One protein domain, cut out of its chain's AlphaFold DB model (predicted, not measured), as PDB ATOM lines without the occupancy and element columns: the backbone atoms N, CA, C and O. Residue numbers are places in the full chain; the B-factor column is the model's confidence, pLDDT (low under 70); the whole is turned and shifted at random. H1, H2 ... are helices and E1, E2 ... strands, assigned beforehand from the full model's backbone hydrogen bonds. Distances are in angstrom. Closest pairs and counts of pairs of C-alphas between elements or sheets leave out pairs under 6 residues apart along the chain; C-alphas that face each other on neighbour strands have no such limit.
ATOM      1  N   ILE A  21      31.492 -36.794  -2.078       93.12
ATOM      2  CA  ILE A  21      32.198 -36.041  -3.119       93.12
ATOM      3  C   ILE A  21      32.711 -34.741  -2.507       93.12
ATOM      4  O   ILE A  21      31.972 -34.018  -1.841       93.12
ATOM      5  N   LYS A  22      33.983 -34.423  -2.747       93.62
ATOM      6  CA  LYS A  22      34.582 -33.150  -2.339       93.62
ATOM      7  C   LYS A  22      34.887 -32.306  -3.565       93.62
ATOM      8  O   LYS A  22      35.495 -32.790  -4.515       93.62
ATOM      9  N   TYR A  23      34.491 -31.042  -3.514       93.25
ATOM     10  CA  TYR A  23      34.926 -30.023  -4.458       93.25
ATOM     11  C   TYR A  23      35.955 -29.143  -3.749       93.25
ATOM     12  O   TYR A  23      35.654 -28.586  -2.699       93.25
ATOM     13  N   SER A  24      37.172 -29.059  -4.285       94.69
ATOM     14  CA  SER A  24      38.276 -28.273  -3.720       94.69
ATOM     15  C   SER A  24      38.854 -27.373  -4.806       94.69
ATOM     16  O   SER A  24      39.089 -27.827  -5.927       94.69
ATOM     17  N   VAL A  25      39.071 -26.100  -4.477       94.56
ATOM     18  CA  VAL A  25      39.808 -25.145  -5.307       94.56
ATOM     19  C   VAL A  25      41.101 -24.807  -4.587       94.56
ATOM     20  O   VAL A  25      41.091 -24.331  -3.448       94.56
ATOM     21  N   GLU A  26      42.216 -25.036  -5.273       94.81
ATOM     22  CA  GLU A  26      43.559 -24.876  -4.726       94.81
ATOM     23  C   GLU A  26      44.375 -23.890  -5.556       94.81
ATOM     24  O   GLU A  26      44.327 -23.887  -6.788       94.81
ATOM     25  N   VAL A  27      45.156 -23.062  -4.867       91.69
ATOM     26  CA  VAL A  27      46.121 -22.139  -5.465       91.69
ATOM     27  C   VAL A  27      47.492 -22.502  -4.915       91.69
ATOM     28  O   VAL A  27      47.738 -22.359  -3.722       91.69
ATOM     29  N   ASN A  28      48.380 -23.004  -5.778       92.25
ATOM     30  CA  ASN A  28      49.717 -23.480  -5.394       92.25
ATOM     31  C   ASN A  28      49.698 -24.495  -4.230       92.25
ATOM     32  O   ASN A  28      50.535 -24.432  -3.335       92.25
ATOM     33  N   GLY A  29      48.721 -25.411  -4.225       90.75
ATOM     34  CA  GLY A  29      48.556 -26.429  -3.178       90.75
ATOM     35  C   GLY A  29      47.903 -25.930  -1.884       90.75
ATOM     36  O   GLY A  29      47.748 -26.703  -0.944       90.75
ATOM     37  N   LEU A  30      47.500 -24.657  -1.819       91.56
ATOM     38  CA  LEU A  30      46.720 -24.116  -0.709       91.56
ATOM     39  C   LEU A  30      45.236 -24.124  -1.070       91.56
ATOM     40  O   LEU A  30      44.821 -23.465  -2.027       91.56
ATOM     41  N   THR A  31      44.429 -24.849  -0.298       92.19
ATOM     42  CA  THR A  31      42.971 -24.846  -0.441       92.19
ATOM     43  C   THR A  31      42.416 -23.474  -0.071       92.19
ATOM     44  O   THR A  31      42.554 -23.024   1.065       92.19
ATOM     45  N   VAL A  32      41.771 -22.812  -1.030       91.31
ATOM     46  CA  VAL A  32      41.136 -21.495  -0.835       91.31
ATOM     47  C   VAL A  32      39.614 -21.581  -0.786       91.31
ATOM     48  O   VAL A  32      38.958 -20.643  -0.341       91.31
ATOM     49  N   TYR A  33      39.050 -22.700  -1.237       91.56
ATOM     50  CA  TYR A  33      37.630 -23.000  -1.138       91.56
ATOM     51  C   TYR A  33      37.423 -24.511  -1.170       91.56
ATOM     52  O   TYR A  33      38.030 -25.198  -1.995       91.56
ATOM     53  N   ASN A  34      36.558 -25.030  -0.303       94.25
ATOM     54  CA  ASN A  34      36.169 -26.428  -0.335       94.25
ATOM     55  C   ASN A  34      34.708 -26.629   0.063       94.25
ATOM     56  O   ASN A  34      34.156 -25.925   0.900       94.25
ATOM     57  N   GLU A  35      34.108 -27.660  -0.512       92.25
ATOM     58  CA  GLU A  35      32.774 -28.125  -0.171       92.25
ATOM     59  C   GLU A  35      32.759 -29.651  -0.139       92.25
ATOM     60  O   GLU A  35      33.504 -30.325  -0.855       92.25
ATOM     61  N   THR A  36      31.907 -30.205   0.718       94.88
ATOM     62  CA  THR A  36      31.756 -31.646   0.912       94.88
ATOM     63  C   THR A  36      30.291 -32.016   0.745       94.88
ATOM     64  O   THR A  36      29.428 -31.422   1.385       94.88
ATOM     65  N   TYR A  37      30.025 -33.008  -0.099       93.75
ATOM     66  CA  TYR A  37      28.687 -33.420  -0.495       93.75
ATOM     67  C   TYR A  37      28.464 -34.897  -0.222       93.75
ATOM     68  O   TYR A  37      29.291 -35.732  -0.580       93.75
ATOM     69  N   ASP A  38      27.316 -35.208   0.369       93.38
ATOM     70  CA  ASP A  38      26.811 -36.572   0.463       93.38
ATOM     71  C   ASP A  38      26.164 -36.974  -0.870       93.38
ATOM     72  O   ASP A  38      25.298 -36.255  -1.381       93.38
ATOM     73  N   VAL A  39      26.579 -38.106  -1.444       92.75
ATOM     74  CA  VAL A  39      26.039 -38.593  -2.722       92.75
ATOM     75  C   VAL A  39      24.548 -38.904  -2.625       92.75
ATOM     76  O   VAL A  39      23.827 -38.651  -3.589       92.75
ATOM     77  N   ALA A  40      24.057 -39.368  -1.472       91.81
ATOM     78  CA  ALA A  40      22.633 -39.641  -1.292       91.81
ATOM     79  C   ALA A  40      21.795 -38.363  -1.460       91.81
ATOM     80  O   ALA A  40      20.776 -38.362  -2.155       91.81
ATOM     81  N   LYS A  41      22.277 -37.245  -0.905       91.00
ATOM     82  CA  LYS A  41      21.634 -35.934  -1.044       91.00
ATOM     83  C   LYS A  41      21.715 -35.410  -2.478       91.00
ATOM     84  O   LYS A  41      20.720 -34.930  -3.012       91.00
ATOM     85  N   LEU A  42      22.870 -35.537  -3.132       92.31
ATOM     86  CA  LEU A  42      23.012 -35.137  -4.537       92.31
ATOM     87  C   LEU A  42      22.075 -35.932  -5.457       92.31
ATOM     88  O   LEU A  42      21.519 -35.370  -6.397       92.31
ATOM     89  N   ALA A  43      21.875 -37.223  -5.184       93.31
ATOM     90  CA  ALA A  43      20.936 -38.052  -5.932       93.31
ATOM     91  C   ALA A  43      19.483 -37.577  -5.752       93.31
ATOM     92  O   ALA A  43      18.707 -37.587  -6.705       93.31
ATOM     93  N   GLU A  44      19.106 -37.131  -4.552       94.62
ATOM     94  CA  GLU A  44      17.804 -36.505  -4.306       94.62
ATOM     95  C   GLU A  44      17.641 -35.179  -5.063       94.62
ATOM     96  O   GLU A  44      16.618 -34.975  -5.723       94.62
ATOM     97  N   GLU A  45      18.658 -34.315  -5.042       93.38
ATOM     98  CA  GLU A  45      18.663 -33.048  -5.784       93.38
ATOM     99  C   GLU A  45      18.533 -33.280  -7.299       93.38
ATOM    100  O   GLU A  45      17.706 -32.642  -7.947       93.38
ATOM    101  N   LEU A  46      19.280 -34.242  -7.852       95.62
ATOM    102  CA  LEU A  46      19.226 -34.613  -9.271       95.62
ATOM    103  C   LEU A  46      17.870 -35.188  -9.690       95.62
ATOM    104  O   LEU A  46      17.429 -34.941 -10.810       95.62
ATOM    105  N   ARG A  47      17.202 -35.951  -8.815       97.06
ATOM    106  CA  ARG A  47      15.843 -36.453  -9.082       97.06
ATOM    107  C   ARG A  47      14.798 -35.344  -9.033       97.06
ATOM    108  O   ARG A  47      13.823 -35.412  -9.774       97.06
ATOM    109  N   SER A  48      14.989 -34.364  -8.154       97.31
ATOM    110  CA  SER A  48      14.025 -33.283  -7.933       97.31
ATOM    111  C   SER A  48      14.100 -32.211  -9.020       97.31
ATOM    112  O   SER A  48      13.068 -31.772  -9.518       97.31
ATOM    113  N   ASP A  49      15.313 -31.786  -9.382       97.06
ATOM    114  CA  ASP A  49      15.559 -30.763 -10.401       97.06
ATOM    115  C   ASP A  49      16.948 -30.979 -11.044       97.06
ATOM    116  O   ASP A  49      17.959 -30.414 -10.596       97.06
ATOM    117  N   PRO A  50      17.031 -31.829 -12.086       95.12
ATOM    118  CA  PRO A  50      18.304 -32.189 -12.699       95.12
ATOM    119  C   PRO A  50      18.994 -30.990 -13.358       95.12
ATOM    120  O   PRO A  50      20.219 -30.874 -13.296       95.12
ATOM    121  N   GLU A  51      18.230 -30.076 -13.959       96.31
ATOM    122  CA  GLU A  51      18.780 -28.909 -14.650       96.31
ATOM    123  C   GLU A  51      19.445 -27.951 -13.665       96.31
ATOM    124  O   GLU A  51      20.585 -27.525 -13.880       96.31
ATOM    125  N   LYS A  52      18.783 -27.665 -12.540       94.56
ATOM    126  CA  LYS A  52      19.347 -26.822 -11.484       94.56
ATOM    127  C   LYS A  52      20.575 -27.455 -10.843       94.56
ATOM    128  O   LYS A  52      21.570 -26.756 -10.631       94.56
ATOM    129  N   ALA A  53      20.537 -28.756 -10.555       94.69
ATOM    130  CA  ALA A  53      21.682 -29.467  -9.995       94.69
ATOM    131  C   ALA A  53      22.904 -29.357 -10.927       94.69
ATOM    132  O   ALA A  53      23.979 -28.925 -10.501       94.69
ATOM    133  N   VAL A  54      22.729 -29.639 -12.223       94.44
ATOM    134  CA  VAL A  54      23.795 -29.503 -13.230       94.44
ATOM    135  C   VAL A  54      24.271 -28.053 -13.352       94.44
ATOM    136  O   VAL A  54      25.479 -27.810 -13.407       94.44
ATOM    137  N   ALA A  55      23.361 -27.076 -13.347       93.94
ATOM    138  CA  ALA A  55      23.713 -25.661 -13.427       93.94
ATOM    139  C   ALA A  55      24.582 -25.208 -12.242       93.94
ATOM    140  O   ALA A  55      25.573 -24.505 -12.449       93.94
ATOM    141  N   LEU A  56      24.274 -25.650 -11.016       92.25
ATOM    142  CA  LEU A  56      25.068 -25.343  -9.819       92.25
ATOM    143  C   LEU A  56      26.483 -25.923  -9.910       92.25
ATOM    144  O   LEU A  56      27.463 -25.225  -9.643       92.25
ATOM    145  N   TRP A  57      26.619 -27.180 -10.334       92.62
ATOM    146  CA  TRP A  57      27.932 -27.804 -10.529       92.62
ATOM    147  C   TRP A  57      28.723 -27.165 -11.672       92.62
ATOM    148  O   TRP A  57      29.912 -26.884 -11.518       92.62
ATOM    149  N   SER A  58      28.067 -26.845 -12.789       94.38
ATOM    150  CA  SER A  58      28.692 -26.120 -13.898       94.38
ATOM    151  C   SER A  58      29.183 -24.739 -13.460       94.38
ATOM    152  O   SER A  58      30.287 -24.320 -13.814       94.38
ATOM    153  N   ARG A  59      28.396 -24.044 -12.634       93.75
ATOM    154  CA  ARG A  59      28.740 -22.728 -12.097       93.75
ATOM    155  C   ARG A  59      30.018 -22.750 -11.268       93.75
ATOM    156  O   ARG A  59      30.838 -21.857 -11.452       93.75
ATOM    157  N   ARG A  60      30.247 -23.781 -10.447       94.25
ATOM    158  CA  ARG A  60      31.507 -23.945  -9.696       94.25
ATOM    159  C   ARG A  60      32.730 -23.897 -10.616       94.25
ATOM    160  O   ARG A  60      33.651 -23.116 -10.397       94.25
ATOM    161  N   ILE A  61      32.690 -24.661 -11.706       94.44
ATOM    162  CA  ILE A  61      33.770 -24.713 -12.703       94.44
ATOM    163  C   ILE A  61      33.923 -23.360 -13.415       94.44
ATOM    164  O   ILE A  61      35.032 -22.830 -13.521       94.44
ATOM    165  N   ARG A  62      32.810 -22.773 -13.874       94.88
ATOM    166  CA  ARG A  62      32.807 -21.486 -14.591       94.88
ATOM    167  C   ARG A  62      33.358 -20.348 -13.735       94.88
ATOM    168  O   ARG A  62      34.131 -19.542 -14.242       94.88
ATOM    169  N   CYS A  63      33.007 -20.302 -12.453       95.06
ATOM    170  CA  CYS A  63      33.470 -19.267 -11.535       95.06
ATOM    171  C   CYS A  63      34.983 -19.298 -11.336       95.06
ATOM    172  O   CYS A  63      35.628 -18.259 -11.436       95.06
ATOM    173  N   VAL A  64      35.570 -20.482 -11.141       94.88
ATOM    174  CA  VAL A  64      37.032 -20.612 -11.040       94.88
ATOM    175  C   VAL A  64      37.708 -20.131 -12.322       94.88
ATOM    176  O   VAL A  64      38.644 -19.332 -12.260       94.88
ATOM    177  N   ALA A  65      37.211 -20.564 -13.484       94.62
ATOM    178  CA  ALA A  65      37.763 -20.159 -14.773       94.62
ATOM    179  C   ALA A  65      37.678 -18.637 -14.991       94.62
ATOM    180  O   ALA A  65      38.659 -18.022 -15.402       94.62
ATOM    181  N   ALA A  66      36.535 -18.025 -14.667       93.88
ATOM    182  CA  ALA A  66      36.295 -16.596 -14.851       93.88
ATOM    183  C   ALA A  66      37.047 -15.709 -13.843       93.88
ATOM    184  O   ALA A  66      37.401 -14.577 -14.175       93.88
ATOM    185  N   CYS A  67      37.293 -16.200 -12.624       94.44
ATOM    186  CA  CYS A  67      38.002 -15.461 -11.577       94.44
ATOM    187  C   CYS A  67      39.526 -15.613 -11.633       94.44
ATOM    188  O   CYS A  67      40.230 -14.796 -11.047       94.44
ATOM    189  N   ARG A  68      40.056 -16.616 -12.350       93.75
ATOM    190  CA  ARG A  68      41.499 -16.919 -12.408       93.75
ATOM    191  C   ARG A  68      42.374 -15.712 -12.754       93.75
ATOM    192  O   ARG A  68      43.452 -15.568 -12.187       93.75
ATOM    193  N   SER A  69      41.951 -14.890 -13.708       90.69
ATOM    194  CA  SER A  69      42.715 -13.731 -14.188       90.69
ATOM    195  C   SER A  69      42.312 -12.412 -13.522       90.69
ATOM    196  O   SER A  69      42.802 -11.361 -13.926       90.69
ATOM    197  N   ARG A  70      41.399 -12.449 -12.545       89.44
ATOM    198  CA  ARG A  70      40.840 -11.263 -11.888       89.44
ATOM    199  C   ARG A  70      41.601 -10.905 -10.621       89.44
ATOM    200  O   ARG A  70      42.205 -11.761  -9.968       89.44
ATOM    201  N   ARG A  71      41.551  -9.627 -10.246       89.06
ATOM    202  CA  ARG A  71      42.104  -9.157  -8.972       89.06
ATOM    203  C   ARG A  71      41.226  -9.646  -7.823       89.06
ATOM    204  O   ARG A  71      40.001  -9.611  -7.902       89.06
ATOM    205  N   GLY A  72      41.866 -10.099  -6.745       89.62
ATOM    206  CA  GLY A  72      41.158 -10.629  -5.578       89.62
ATOM    207  C   GLY A  72      40.448 -11.954  -5.869       89.62
ATOM    208  O   GLY A  72      39.245 -12.061  -5.647       89.62
ATOM    209  N   PHE A  73      41.191 -12.963  -6.347       91.25
ATOM    210  CA  PHE A  73      40.671 -14.287  -6.731       91.25
ATOM    211  C   PHE A  73      39.626 -14.842  -5.753       91.25
ATOM    212  O   PHE A  73      38.519 -15.174  -6.167       91.25
ATOM    213  N   SER A  74      39.942 -14.895  -4.455       89.81
ATOM    214  CA  SER A  74      39.049 -15.466  -3.438       89.81
ATOM    215  C   SER A  74      37.751 -14.672  -3.255       89.81
ATOM    216  O   SER A  74      36.695 -15.268  -3.039       89.81
ATOM    217  N   ALA A  75      37.804 -13.341  -3.387       90.19
ATOM    218  CA  ALA A  75      36.626 -12.478  -3.315       90.19
ATOM    219  C   ALA A  75      35.742 -12.650  -4.559       90.19
ATOM    220  O   ALA A  75      34.533 -12.849  -4.436       90.19
ATOM    221  N   CYS A  76      36.352 -12.673  -5.750       92.94
ATOM    222  CA  CYS A  76      35.654 -12.974  -7.000       92.94
ATOM    223  C   CYS A  76      34.988 -14.356  -6.953       92.94
ATOM    224  O   CYS A  76      33.814 -14.491  -7.297       92.94
ATOM    225  N   LEU A  77      35.720 -15.380  -6.499       93.44
ATOM    226  CA  LEU A  77      35.239 -16.756  -6.451       93.44
ATOM    227  C   LEU A  77      34.047 -16.889  -5.502       93.44
ATOM    228  O   LEU A  77      33.005 -17.397  -5.909       93.44
ATOM    229  N   THR A  78      34.171 -16.381  -4.273       91.12
ATOM    230  CA  THR A  78      33.087 -16.401  -3.279       91.12
ATOM    231  C   THR A  78      31.829 -15.718  -3.815       91.12
ATOM    232  O   THR A  78      30.729 -16.269  -3.709       91.12
ATOM    233  N   ARG A  79      31.974 -14.553  -4.463       89.69
ATOM    234  CA  ARG A  79      30.839 -13.835  -5.054       89.69
ATOM    235  C   ARG A  79      30.203 -14.630  -6.187       89.69
ATOM    236  O   ARG A  79      29.012 -14.919  -6.125       89.69
ATOM    237  N   CYS A  80      31.002 -15.082  -7.147       93.12
ATOM    238  CA  CYS A  80      30.513 -15.843  -8.289       93.12
ATOM    239  C   CYS A  80      29.793 -17.130  -7.863       93.12
ATOM    240  O   CYS A  80      28.764 -17.490  -8.435       93.12
ATOM    241  N   LEU A  81      30.259 -17.808  -6.814       92.56
ATOM    242  CA  LEU A  81      29.575 -18.972  -6.244       92.56
ATOM    243  C   LEU A  81      28.261 -18.612  -5.528       92.56
ATOM    244  O   LEU A  81      27.355 -19.439  -5.494       92.56
ATOM    245  N   THR A  82      28.115 -17.370  -5.057       90.31
ATOM    246  CA  THR A  82      26.913 -16.852  -4.376       90.31
ATOM    247  C   THR A  82      25.843 -16.349  -5.344       90.31
ATOM    248  O   THR A  82      24.745 -16.904  -5.375       90.31
ATOM    249  N   ASP A  83      26.165 -15.438  -6.271       89.12
ATOM    250  CA  ASP A  83      25.188 -14.865  -7.224       89.12
ATOM    251  C   ASP A  83      25.410 -15.158  -8.729       89.12
ATOM    252  O   ASP A  83      24.483 -15.023  -9.521       89.12
ATOM    253  N   GLY A  84      26.596 -15.616  -9.132       87.94
ATOM    254  CA  GLY A  84      26.914 -16.042 -10.500       87.94
ATOM    255  C   GLY A  84      27.764 -15.028 -11.247       87.94
ATOM    256  O   GLY A  84      28.082 -15.243 -12.416       87.94
TER     257      GLY A  84
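What this domain is: This is residues 21 to 84 of the 97 residues of an uncharacterized protein of Chthoniobacter flavus Ellin428 (UniProt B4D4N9). A two-stranded hairpin, E1 and E2, and a helical hairpin, H2 and H3, form two layers along the long axis of the model, and H1 spans from one to the other at one end. Few C-alphas of the two layers come near each other, among them those of Val 32 in E2 and Ser 74 in H3. The printed part has 64 residues, with two named strands followed by three named helices in the order E1, E2, H1, H2, H3; the sheet has the order E1 - E2 and is antiparallel, and the class is mixed, helices and strands. It is only just loose, close to compact, with a radius of gyration of the C-alphas of 12.9 A, and its outline is elongated, spanning 38 by 22 by 14 A.

How they stand to each other: E1, residues 21 to 27, and E2, residues 30 to 38, are a hairpin of antiparallel neighbours, with 171 degrees between their directions. N 23 and O 35 are 2.9 A apart and N 35 and O 23 are 2.8 A apart, both within hydrogen-bond range. E2 bends by 62 degrees at residue 33. H1, residues 39 to 48, touches H2, residues 50 to 67, through residues 53 to 54 of H2 alone; the closest C-alphas, of Leu 46 and Ala 53, are 5.7 A apart. H1 and H2 run opposite ways at a steep tilt of 65 degrees. H2 has a kink of 27 degrees near residue 61. H3, residues 73 to 83, forms a helical hairpin with H2, opposite ways at a shallow tilt of 24 degrees. They touch through residues 59 to 67 of H2 alone, and their closest C-alphas, of Cys 63 and Cys 80, are 5.6 A apart. The closest C-alphas of E1 and H2, of Val 25 and Val 64, are 7.8 A apart; those of E2 and H3, of Val 32 and Ser 74, are 6.9 A apart. E1 and H3, E2 and H2, and H1 and H3 are apart. Every O i to N i+4 pair is within hydrogen-bond range in H1 and H3, and 13 of 14 are in H2.

Where its parts are: E1 begins with C-alpha 21 at (32.198, -36.041, -3.119) and is 19.8 A long. E2 is 23.5 A long. H1 is 14.1 A long and begins with C-alpha 39 at (26.039, -38.593, -2.722). H2 is 25.9 A long. H3 is 15.5 A long and ends with C-alpha 83 at (25.188, -14.865, -7.224).

The domain as a whole: The two C-alphas farthest apart, of Arg 47 and Arg 71, are 37.9 A apart. The printed part has no cut, and its four links are tight. The mean pLDDT of the printed part is 93.0, and no printed residue is under 70.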